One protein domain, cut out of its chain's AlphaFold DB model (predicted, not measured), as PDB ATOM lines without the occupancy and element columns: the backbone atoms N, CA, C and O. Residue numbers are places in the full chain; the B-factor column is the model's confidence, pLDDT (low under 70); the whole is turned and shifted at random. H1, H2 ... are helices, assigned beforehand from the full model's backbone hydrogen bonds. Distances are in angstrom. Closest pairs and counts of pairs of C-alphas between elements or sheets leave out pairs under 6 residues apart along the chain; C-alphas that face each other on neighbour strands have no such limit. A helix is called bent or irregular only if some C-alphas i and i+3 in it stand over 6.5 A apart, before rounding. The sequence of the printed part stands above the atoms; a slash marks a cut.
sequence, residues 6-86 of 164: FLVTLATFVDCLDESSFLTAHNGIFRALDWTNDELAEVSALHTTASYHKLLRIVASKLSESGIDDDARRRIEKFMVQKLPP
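This is residues 6 to 86 of the 164 residues of an uncharacterized protein of Angiostrongylus costaricensis (UniProt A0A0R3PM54). Three longer helices, H4, H5 and H6, run back and forth in turn, with H5 at the corner of a wide V and H4 and H6 to its two sides; the short helix H3 sits within the V, near H6. The arrangement is loosely joined, with few contacts between the helices, and H2 meets H3 at a corner while residues 6 to 19, which hold H1, stick out as an arm. The printed part has 81 residues with six named helices, H1 to H6 in order along it, and no named strand; the class is all helix. It is compact, with a radius of gyration of the C-alphas of 13.3 A, and the C-alphas span 36 by 28 by 21 A.

H1 holds residues 6 to 11 and begins at C-alpha 6, at (-25.058, 31.682, -48.211). H2, residues 19 to 24, is only just irregular: C-alphas 19 and 22 are 6.7 A apart. H3 holds residues 29 to 32. H4, residues 37 to 48, is 16.3 A long from first to last C-alpha and begins at (-13.837, 27.714, -41.444). H5, the longest helix, holds residues 52 to 65 and measures 20.1 A. H6, residues 70 to 82, measures 18.3 A and ends at C-alpha 82, at (7.966, 17.993, -51.369).

H1 touches no helix. H2 and H3 touch only at the corner by their link; their closest C-alphas, of Leu 23 and Phe 30, are 5.2 A apart. H3 and H6 are close but not clearly touching, with the C-alphas of Ile 29 and Ile 76 closest at 6.3 A. H3 is only just apart from H5, at 8.3 A. H4 and H5 form a helical hairpin, two successive helices that touch and run opposite ways, here at a shallow tilt of 26 degrees. They touch with residues 43 to 47 of H4 and 52 to 58 of H5 alone, and the C-alphas of Leu 46 and Leu 55 are closest, at 6.1 A. H5 and H6 run opposite ways at a shallow tilt of 15 degrees and are close but not clearly touching; their closest C-alphas, of Leu 56 and Met 80, are 6.5 A apart. H4 and H6 are apart. In H4, H5 and H6 every O i to N i+4 pair is within hydrogen-bond range; H2 has 1 of 2, H1 has 0 of 2 but 1 of 3 O i to N i+3 pairs, and H3 is too short for an i+4 pair.

The C-alphas farthest apart, of Phe 6 and Asp 70, are 38.3 A from each other. Without residues 6 to 19, which stand free, the body spans 31 by 28 by 24 A. The printed part has no cut. The link from H1 to H2 is short, the other four links are tight, and no link is long. The mean pLDDT of the printed part is 77.8, and residues 6 to 25 are under 70.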
ATOM      1  N   PHE A   6     -26.521  31.808 -48.146       31.41
ATOM      2  CA  PHE A   6     -25.058  31.682 -48.211       31.41
ATOM      3  C   PHE A   6     -24.501  30.493 -47.402       31.41
ATOM      4  O   PHE A   6     -23.421  29.993 -47.692       31.41
ATOM      5  N   LEU A   7     -25.254  30.014 -46.405       30.22
ATOM      6  CA  LEU A   7     -24.892  28.858 -45.575       30.22
ATOM      7  C   LEU A   7     -25.270  27.512 -46.211       30.22
ATOM      8  O   LEU A   7     -24.728  26.485 -45.821       30.22
ATOM      9  N   VAL A   8     -26.166  27.506 -47.203       32.78
ATOM     10  CA  VAL A   8     -26.619  26.270 -47.861       32.78
ATOM     11  C   VAL A   8     -25.755  25.934 -49.078       32.78
ATOM     12  O   VAL A   8     -25.515  24.762 -49.340       32.78
ATOM     13  N   THR A   9     -25.180  26.924 -49.766       36.06
ATOM     14  CA  THR A   9     -24.299  26.674 -50.922       36.06
ATOM     15  C   THR A   9     -22.907  26.166 -50.541       36.06
ATOM     16  O   THR A   9     -22.275  25.490 -51.349       36.06
ATOM     17  N   LEU A  10     -22.442  26.417 -49.309       36.41
ATOM     18  CA  LEU A  10     -21.216  25.797 -48.788       36.41
ATOM     19  C   LEU A  10     -21.460  24.349 -48.319       36.41
ATOM     20  O   LEU A  10     -20.552  23.527 -48.376       36.41
ATOM     21  N   ALA A  11     -22.691  24.017 -47.912       33.94
ATOM     22  CA  ALA A  11     -23.074  22.671 -47.480       33.94
ATOM     23  C   ALA A  11     -23.359  21.719 -48.657       33.94
ATOM     24  O   ALA A  11     -23.118  20.521 -48.555       33.94
ATOM     25  N   THR A  12     -23.789  22.222 -49.819       33.56
ATOM     26  CA  THR A  12     -24.072  21.365 -50.986       33.56
ATOM     27  C   THR A  12     -22.831  20.877 -51.740       33.56
ATOM     28  O   THR A  12     -22.958  20.009 -52.597       33.56
ATOM     29  N   PHE A  13     -21.631  21.373 -51.413       36.97
ATOM     30  CA  PHE A  13     -20.371  20.739 -51.836       36.97
ATOM     31  C   PHE A  13     -19.873  19.673 -50.845       36.97
ATOM     32  O   PHE A  13     -18.977  18.906 -51.194       36.97
ATOM     33  N   VAL A  14     -20.462  19.587 -49.646       38.19
ATOM     34  CA  VAL A  14     -20.088  18.603 -48.615       38.19
ATOM     35  C   VAL A  14     -20.843  17.277 -48.790       38.19
ATOM     36  O   VAL A  14     -20.300  16.232 -48.466       38.19
ATOM     37  N   ASP A  15     -22.032  17.271 -49.401       28.56
ATOM     38  CA  ASP A  15     -22.873  16.058 -49.486       28.56
ATOM     39  C   ASP A  15     -22.601  15.129 -50.694       28.56
ATOM     40  O   ASP A  15     -23.247  14.089 -50.834       28.56
ATOM     41  N   CYS A  16     -21.658  15.454 -51.590       33.94
ATOM     42  CA  CYS A  16     -21.319  14.580 -52.735       33.94
ATOM     43  C   CYS A  16     -19.827  14.452 -53.067       33.94
ATOM     44  O   CYS A  16     -19.461  13.639 -53.919       33.94
ATOM     45  N   LEU A  17     -18.951  15.192 -52.393       38.78
ATOM     46  CA  LEU A  17     -17.542  14.831 -52.327       38.78
ATOM     47  C   LEU A  17     -17.420  13.906 -51.132       38.78
ATOM     48  O   LEU A  17     -17.474  14.384 -50.007       38.78
ATOM     49  N   ASP A  18     -17.316  12.601 -51.397       37.94
ATOM     50  CA  ASP A  18     -16.869  11.594 -50.435       37.94
ATOM     51  C   ASP A  18     -15.947  12.269 -49.406       37.94
ATOM     52  O   ASP A  18     -14.874  12.745 -49.791       37.94
ATOM     53  N   GLU A  19     -16.387  12.417 -48.145       37.97
ATOM     54  CA  GLU A  19     -15.636  13.107 -47.074       37.97
ATOM     55  C   GLU A  19     -14.195  12.566 -46.968       37.97
ATOM     56  O   GLU A  19     -13.291  13.222 -46.446       37.97
ATOM     57  N   SER A  20     -13.955  11.376 -47.530       43.09
ATOM     58  CA  SER A  20     -12.650  10.763 -47.702       43.09
ATOM     59  C   SER A  20     -11.717  11.494 -48.687       43.09
ATOM     60  O   SER A  20     -10.513  11.493 -48.465       43.09
ATOM     61  N   SER A  21     -12.189  12.159 -49.743       50.06
ATOM     62  CA  SER A  21     -11.336  12.575 -50.868       50.06
ATOM     63  C   SER A  21     -10.505  13.829 -50.578       50.06
ATOM     64  O   SER A  21      -9.280  13.793 -50.684       50.06
ATOM     65  N   PHE A  22     -11.126  14.931 -50.143       44.38
ATOM     66  CA  PHE A  22     -10.409  16.189 -49.877       44.38
ATOM     67  C   PHE A  22      -9.607  16.151 -48.566       44.38
ATOM     68  O   PHE A  22      -8.469  16.617 -48.524       44.38
ATOM     69  N   LEU A  23     -10.168  15.546 -47.510       47.69
ATOM     70  CA  LEU A  23      -9.517  15.436 -46.198       47.69
ATOM     71  C   LEU A  23      -8.379  14.403 -46.177       47.69
ATOM     72  O   LEU A  23      -7.477  14.507 -45.342       47.69
ATOM     73  N   THR A  24      -8.392  13.429 -47.096       51.59
ATOM     74  CA  THR A  24      -7.264  12.501 -47.315       51.59
ATOM     75  C   THR A  24      -6.288  13.029 -48.368       51.59
ATOM     76  O   THR A  24      -5.090  12.729 -48.294       51.59
ATOM     77  N   ALA A  25      -6.749  13.856 -49.316       57.38
ATOM     78  CA  ALA A  25      -5.868  14.578 -50.224       57.38
ATOM     79  C   ALA A  25      -4.871  15.430 -49.424       57.38
ATOM     80  O   ALA A  25      -5.158  15.934 -48.342       57.38
ATOM     81  N   HIS A  26      -3.660  15.585 -49.962       72.06
ATOM     82  CA  HIS A  26      -2.569  16.317 -49.307       72.06
ATOM     83  C   HIS A  26      -2.038  15.644 -48.024       72.06
ATOM     84  O   HIS A  26      -1.763  16.310 -47.032       72.06
ATOM     85  N   ASN A  27      -1.855  14.315 -48.032       70.19
ATOM     86  CA  ASN A  27      -1.253  13.547 -46.923       70.19
ATOM     87  C   ASN A  27      -1.981  13.697 -45.570       70.19
ATOM     88  O   ASN A  27      -1.360  13.579 -44.510       70.19
ATOM     89  N   GLY A  28      -3.293  13.945 -45.595       75.94
ATOM     90  CA  GLY A  28      -4.104  14.065 -44.383       75.94
ATOM     91  C   GLY A  28      -3.867  15.346 -43.576       75.94
ATOM     92  O   GLY A  28      -4.285  15.403 -42.422       75.94
ATOM     93  N   ILE A  29      -3.222  16.372 -44.149       82.69
ATOM     94  CA  ILE A  29      -2.979  17.668 -43.483       82.69
ATOM     95  C   ILE A  29      -4.282  18.295 -42.978       82.69
ATOM     96  O   ILE A  29      -4.339  18.787 -41.851       82.69
ATOM     97  N   PHE A  30      -5.337  18.250 -43.796       80.00
ATOM     98  CA  PHE A  30      -6.631  18.847 -43.462       80.00
ATOM     99  C   PHE A  30      -7.405  18.081 -42.391       80.00
ATOM    100  O   PHE A  30      -8.259  18.657 -41.732       80.00
ATOM    101  N   ARG A  31      -7.061  16.809 -42.167       82.62
ATOM    102  CA  ARG A  31      -7.604  15.998 -41.075       82.62
ATOM    103  C   ARG A  31      -6.774  16.094 -39.793       82.62
ATOM    104  O   ARG A  31      -7.311  15.927 -38.706       82.62
ATOM    105  N   ALA A  32      -5.461  16.276 -39.920       85.25
ATOM    106  CA  ALA A  32      -4.537  16.243 -38.789       85.25
ATOM    107  C   ALA A  32      -4.511  17.552 -37.990       85.25
ATOM    108  O   ALA A  32      -4.193  17.528 -36.806       85.25
ATOM    109  N   LEU A  33      -4.811  18.684 -38.626       88.50
ATOM    110  CA  LEU A  33      -4.794  20.000 -37.994       88.50
ATOM    111  C   LEU A  33      -6.224  20.494 -37.745       88.50
ATOM    112  O   LEU A  33      -7.126  20.217 -38.530       88.50
ATOM    113  N   ASP A  34      -6.411  21.247 -36.661       90.75
ATOM    114  CA  ASP A  34      -7.717  21.770 -36.247       90.75
ATOM    115  C   ASP A  34      -8.055  23.077 -36.977       90.75
ATOM    116  O   ASP A  34      -7.805  24.174 -36.475       90.75
ATOM    117  N   TRP A  35      -8.521  22.964 -38.219       89.81
ATOM    118  CA  TRP A  35      -8.824  24.107 -39.076       89.81
ATOM    119  C   TRP A  35     -10.167  24.752 -38.736       89.81
ATOM    120  O   TRP A  35     -11.199  24.090 -38.654       89.81
ATOM    121  N   THR A  36     -10.171  26.073 -38.638       91.94
ATOM    122  CA  THR A  36     -11.396  26.874 -38.619       91.94
ATOM    123  C   THR A  36     -11.935  27.072 -40.036       91.94
ATOM    124  O   THR A  36     -11.199  26.983 -41.022       91.94
ATOM    125  N   ASN A  37     -13.221  27.407 -40.150       88.62
ATOM    126  CA  ASN A  37     -13.837  27.714 -41.444       88.62
ATOM    127  C   ASN A  37     -13.155  28.891 -42.156       88.62
ATOM    128  O   ASN A  37     -12.996  28.849 -43.373       88.62
ATOM    129  N   ASP A  38     -12.719  29.906 -41.406       91.00
ATOM    130  CA  ASP A  38     -12.030  31.072 -41.965       91.00
ATOM    131  C   ASP A  38     -10.665  30.681 -42.549       91.00
ATOM    132  O   ASP A  38     -10.316  31.098 -43.652       91.00
ATOM    133  N   GLU A  39      -9.918  29.807 -41.867       91.88
ATOM    134  CA  GLU A  39      -8.644  29.294 -42.383       91.88
ATOM    135  C   GLU A  39      -8.841  28.384 -43.602       91.88
ATOM    136  O   GLU A  39      -8.057  28.449 -44.547       91.88
ATOM    137  N   LEU A  40      -9.888  27.550 -43.625       90.38
ATOM    138  CA  LEU A  40     -10.214  26.731 -44.801       90.38
ATOM    139  C   LEU A  40     -10.623  27.598 -45.996       90.38
ATOM    140  O   LEU A  40     -10.224  27.309 -47.126       90.38
ATOM    141  N   ALA A  41     -11.366  28.680 -45.756       89.06
ATOM    142  CA  ALA A  41     -11.694  29.660 -46.784       89.06
ATOM    143  C   ALA A  41     -10.429  30.354 -47.315       89.06
ATOM    144  O   ALA A  41     -10.268  30.487 -48.531       89.06
ATOM    145  N   GLU A  42      -9.490  30.723 -46.437       93.31
ATOM    146  CA  GLU A  42      -8.198  31.280 -46.847       93.31
ATOM    147  C   GLU A  42      -7.374  30.267 -47.659       93.31
ATOM    148  O   GLU A  42      -6.852  30.602 -48.723       93.31
ATOM    149  N   VAL A  43      -7.300  29.005 -47.225       91.25
ATOM    150  CA  VAL A  43      -6.628  27.929 -47.970       91.25
ATOM    151  C   VAL A  43      -7.238  27.753 -49.360       91.25
ATOM    152  O   VAL A  43      -6.494  27.662 -50.341       91.25
ATOM    153  N   SER A  44      -8.570  27.729 -49.460       88.81
ATOM    154  CA  SER A  44      -9.282  27.641 -50.736       88.81
ATOM    155  C   SER A  44      -8.918  28.819 -51.644       88.81
ATOM    156  O   SER A  44      -8.454  28.604 -52.763       88.81
ATOM    157  N   ALA A  45      -8.988  30.055 -51.137       91.56
ATOM    158  CA  ALA A  45      -8.611  31.253 -51.886       91.56
ATOM    159  C   ALA A  45      -7.146  31.222 -52.365       91.56
ATOM    160  O   ALA A  45      -6.830  31.626 -53.489       91.56
ATOM    161  N   LEU A  46      -6.226  30.709 -51.545       93.81
ATOM    162  CA  LEU A  46      -4.817  30.570 -51.916       93.81
ATOM    163  C   LEU A  46      -4.580  29.483 -52.969       93.81
ATOM    164  O   LEU A  46      -3.703  29.661 -53.816       93.81
ATOM    165  N   HIS A  47      -5.353  28.395 -52.954       90.75
ATOM    166  CA  HIS A  47      -5.347  27.396 -54.025       90.75
ATOM    167  C   HIS A  47      -5.850  27.990 -55.344       90.75
ATOM    168  O   HIS A  47      -5.159  27.877 -56.358       90.75
ATOM    169  N   THR A  48      -6.993  28.677 -55.310       91.12
ATOM    170  CA  THR A  48      -7.615  29.355 -56.459       91.12
ATOM    171  C   THR A  48      -6.675  30.362 -57.121       91.12
ATOM    172  O   THR A  48      -6.669  30.540 -58.333       91.12
ATOM    173  N   THR A  49      -5.826  31.013 -56.330       93.81
ATOM    174  CA  THR A  49      -4.904  32.051 -56.812       93.81
ATOM    175  C   THR A  49      -3.476  31.551 -57.017       93.81
ATOM    176  O   THR A  49      -2.548  32.363 -57.073       93.81
ATOM    177  N   ALA A  50      -3.260  30.229 -57.063       92.50
ATOM    178  CA  ALA A  50      -1.942  29.597 -57.182       92.50
ATOM    179  C   ALA A  50      -0.889  30.145 -56.185       92.50
ATOM    180  O   ALA A  50       0.324  30.113 -56.421       92.50
ATOM    181  N   SER A  51      -1.334  30.644 -55.030       93.19
ATOM    182  CA  SER A  51      -0.506  31.305 -54.019       93.19
ATOM    183  C   SER A  51       0.107  30.296 -53.040       93.19
ATOM    184  O   SER A  51       0.135  30.509 -51.825       93.19
ATOM    185  N   TYR A  52       0.662  29.199 -53.565       92.12
ATOM    186  CA  TYR A  52       1.138  28.045 -52.785       92.12
ATOM    187  C   TYR A  52       2.210  28.391 -51.743       92.12
ATOM    188  O   TYR A  52       2.294  27.762 -50.694       92.12
ATOM    189  N   HIS A  53       3.013  29.428 -51.985       92.12
ATOM    190  CA  HIS A  53       4.003  29.902 -51.016       92.12
ATOM    191  C   HIS A  53       3.356  30.476 -49.743       92.12
ATOM    192  O   HIS A  53       3.884  30.290 -48.649       92.12
ATOM    193  N   LYS A  54       2.208  31.157 -49.870       94.25
ATOM    194  CA  LYS A  54       1.421  31.627 -48.721       94.25
ATOM    195  C   LYS A  54       0.701  30.460 -48.056       94.25
ATOM    196  O   LYS A  54       0.672  30.406 -46.833       94.25
ATOM    197  N   LEU A  55       0.210  29.505 -48.847       91.94
ATOM    198  CA  LEU A  55      -0.450  28.309 -48.329       91.94
ATOM    199  C   LEU A  55       0.490  27.509 -47.424       91.94
ATOM    200  O   LEU A  55       0.144  27.214 -46.285       91.94
ATOM    201  N   LEU A  56       1.718  27.240 -47.881       92.56
ATOM    202  CA  LEU A  56       2.721  26.556 -47.059       92.56
ATOM    203  C   LEU A  56       3.058  27.338 -45.782       92.56
ATOM    204  O   LEU A  56       3.339  26.726 -44.758       92.56
ATOM    205  N   ARG A  57       2.995  28.673 -45.802       94.00
ATOM    206  CA  ARG A  57       3.191  29.489 -44.596       94.00
ATOM    207  C   ARG A  57       2.052  29.314 -43.589       94.00
ATOM    208  O   ARG A  57       2.335  29.208 -42.402       94.00
ATOM    209  N   ILE A  58       0.800  29.260 -44.044       94.31
ATOM    210  CA  ILE A  58      -0.350  29.011 -43.159       94.31
ATOM    211  C   ILE A  58      -0.251  27.617 -42.549       94.31
ATOM    212  O   ILE A  58      -0.359  27.477 -41.335       94.31
ATOM    213  N   VAL A  59       0.050  26.601 -43.366       93.00
ATOM    214  CA  VAL A  59       0.258  25.233 -42.868       93.00
ATOM    215  C   VAL A  59       1.389  25.197 -41.837       93.00
ATOM    216  O   VAL A  59       1.234  24.561 -40.801       93.00
ATOM    217  N   ALA A  60       2.496  25.916 -42.066       93.69
ATOM    218  CA  ALA A  60       3.601  25.998 -41.108       93.69
ATOM    219  C   ALA A  60       3.175  26.634 -39.775       93.69
ATOM    220  O   ALA A  60       3.506  26.096 -38.718       93.69
ATOM    221  N   SER A  61       2.436  27.751 -39.823       94.75
ATOM    222  CA  SER A  61       1.920  28.426 -38.621       94.75
ATOM    223  C   SER A  61       1.017  27.481 -37.837       94.75
ATOM    224  O   SER A  61       1.279  27.193 -36.670       94.75
ATOM    225  N   LYS A  62       0.036  26.886 -38.527       94.00
ATOM    226  CA  LYS A  62      -0.926  25.963 -37.929       94.00
ATOM    227  C   LYS A  62      -0.249  24.746 -37.311       94.00
ATOM    228  O   LYS A  62      -0.571  24.342 -36.199       94.00
ATOM    229  N   LEU A  63       0.741  24.191 -38.002       93.69
ATOM    230  CA  LEU A  63       1.530  23.076 -37.503       93.69
ATOM    231  C   LEU A  63       2.319  23.448 -36.237       93.69
ATOM    232  O   LEU A  63       2.414  22.634 -35.315       93.69
ATOM    233  N   SER A  64       2.886  24.656 -36.168       93.38
ATOM    234  CA  SER A  64       3.655  25.116 -35.002       93.38
ATOM    235  C   SER A  64       2.798  25.310 -33.749       93.38
ATOM    236  O   SER A  64       3.269  25.057 -32.644       93.38
ATOM    237  N   GLU A  65       1.531  25.676 -33.932       93.44
ATOM    238  CA  GLU A  65       0.559  25.899 -32.856       93.44
ATOM    239  C   GLU A  65      -0.202  24.617 -32.475       93.44
ATOM    240  O   GLU A  65      -0.851  24.555 -31.433       93.44
ATOM    241  N   SER A  66      -0.119  23.575 -33.307       91.31
ATOM    242  CA  SER A  66      -0.848  22.323 -33.105       91.31
ATOM    243  C   SER A  66      -0.190  21.384 -32.087       91.31
ATOM    244  O   SER A  66       1.027  21.183 -32.085       91.31
ATOM    245  N   GLY A  67      -1.020  20.730 -31.270       92.31
ATOM    246  CA  GLY A  67      -0.624  19.676 -30.328       92.31
ATOM    247  C   GLY A  67      -0.668  18.260 -30.915       92.31
ATOM    248  O   GLY A  67      -1.058  17.334 -30.209       92.31
ATOM    249  N   ILE A  68      -0.352  18.089 -32.204       92.88
ATOM    250  CA  ILE A  68      -0.361  16.773 -32.866       92.88
ATOM    251  C   ILE A  68       0.863  15.930 -32.491       92.88
ATOM    252  O   ILE A  68       1.891  16.468 -32.078       92.88
ATOM    253  N   ASP A  69       0.770  14.614 -32.686       92.75
ATOM    254  CA  ASP A  69       1.879  13.686 -32.456       92.75
ATOM    255  C   ASP A  69       3.055  13.893 -33.432       92.75
ATOM    256  O   ASP A  69       2.910  14.424 -34.540       92.75
ATOM    257  N   ASP A  70       4.239  13.435 -33.017       92.50
ATOM    258  CA  ASP A  70       5.488  13.606 -33.767       92.50
ATOM    259  C   ASP A  70       5.468  12.926 -35.144       92.50
ATOM    260  O   ASP A  70       6.075  13.431 -36.097       92.50
ATOM    261  N   ASP A  71       4.761  11.801 -35.286       91.25
ATOM    262  CA  ASP A  71       4.670  11.094 -36.562       91.25
ATOM    263  C   ASP A  71       3.807  11.883 -37.552       91.25
ATOM    264  O   ASP A  71       4.178  12.025 -38.722       91.25
ATOM    265  N   ALA A  72       2.673  12.427 -37.104       90.38
ATOM    266  CA  ALA A  72       1.837  13.324 -37.893       90.38
ATOM    267  C   ALA A  72       2.600  14.582 -38.301       90.38
ATOM    268  O   ALA A  72       2.641  14.907 -39.492       90.38
ATOM    269  N   ARG A  73       3.293  15.222 -37.356       93.38
ATOM    270  CA  ARG A  73       4.140  16.389 -37.628       93.38
ATOM    271  C   ARG A  73       5.174  16.100 -38.712       93.38
ATOM    272  O   ARG A  73       5.211  16.803 -39.722       93.38
ATOM    273  N   ARG A  74       5.937  15.012 -38.579       92.19
ATOM    274  CA  ARG A  74       6.969  14.624 -39.556       92.19
ATOM    275  C   ARG A  74       6.396  14.359 -40.950       92.19
ATOM    276  O   ARG A  74       7.029  14.701 -41.952       92.19
ATOM    277  N   ARG A  75       5.209  13.746 -41.045       91.62
ATOM    278  CA  ARG A  75       4.528  13.526 -42.336       91.62
ATOM    279  C   ARG A  75       4.168  14.849 -43.013       91.62
ATOM    280  O   ARG A  75       4.404  14.984 -44.215       91.62
ATOM    281  N   ILE A  76       3.637  15.808 -42.254       91.69
ATOM    282  CA  ILE A  76       3.261  17.133 -42.764       91.69
ATOM    283  C   ILE A  76       4.505  17.910 -43.203       91.69
ATOM    284  O   ILE A  76       4.543  18.410 -44.324       91.69
ATOM    285  N   GLU A  77       5.561  17.945 -42.391       93.25
ATOM    286  CA  GLU A  77       6.820  18.616 -42.747       93.25
ATOM    287  C   GLU A  77       7.427  18.039 -44.031       93.25
ATOM    288  O   GLU A  77       7.794  18.782 -44.947       93.25
ATOM    289  N   LYS A  78       7.464  16.705 -44.153       92.12
ATOM    290  CA  LYS A  78       7.924  16.032 -45.374       92.12
ATOM    291  C   LYS A  78       7.088  16.441 -46.586       92.12
ATOM    292  O   LYS A  78       7.649  16.704 -47.649       92.12
ATOM    293  N   PHE A  79       5.766  16.507 -46.437       90.56
ATOM    294  CA  PHE A  79       4.882  16.965 -47.504       90.56
ATOM    295  C   PHE A  79       5.185  18.411 -47.911       90.56
ATOM    296  O   PHE A  79       5.312  18.692 -49.101       90.56
ATOM    297  N   MET A  80       5.350  19.319 -46.947       91.38
ATOM    298  CA  MET A  80       5.630  20.729 -47.221       91.38
ATOM    299  C   MET A  80       6.922  20.908 -48.020       91.38
ATOM    300  O   MET A  80       6.941  21.679 -48.978       91.38
ATOM    301  N   VAL A  81       7.973  20.151 -47.686       91.62
ATOM    302  CA  VAL A  81       9.238  20.146 -48.440       91.62
ATOM    303  C   VAL A  81       9.028  19.642 -49.870       91.62
ATOM    304  O   VAL A  81       9.532  20.242 -50.817       91.62
ATOM    305  N   GLN A  82       8.254  18.569 -50.050       89.94
ATOM    306  CA  GLN A  82       7.966  17.993 -51.369       89.94
ATOM    307  C   GLN A  82       7.078  18.883 -52.246       89.94
ATOM    308  O   GLN A  82       7.101  18.756 -53.468       89.94
ATOM    309  N   LYS A  83       6.275  19.759 -51.636       89.94
ATOM    310  CA  LYS A  83       5.311  20.622 -52.328       89.94
ATOM    311  C   LYS A  83       5.747  22.077 -52.436       89.94
ATOM    312  O   LYS A  83       4.932  22.919 -52.819       89.94
ATOM    313  N   LEU A  84       7.019  22.377 -52.170       91.56
ATOM    314  CA  LEU A  84       7.569  23.707 -52.406       91.56
ATOM    315  C   LEU A  84       7.327  24.135 -53.864       91.56
ATOM    316  O   LEU A  84       7.741  23.426 -54.784       91.56
ATOM    317  N   PRO A  85       6.666  25.282 -54.098       93.25
ATOM    318  CA  PRO A  85       6.440  25.759 -55.450       93.25
ATOM    319  C   PRO A  85       7.751  26.238 -56.086       93.25
ATOM    320  O   PRO A  85       8.594  26.833 -55.402       93.25
ATOM    321  N   PRO A  86       7.917  26.069 -57.409       94.50
ATOM    322  CA  PRO A  86       8.949  26.766 -58.162       94.50
ATOM    323  C   PRO A  86       8.940  28.275 -57.875       94.50
ATOM    324  O   PRO A  86       7.885  28.907 -57.849       94.50
TER     325      PRO A  86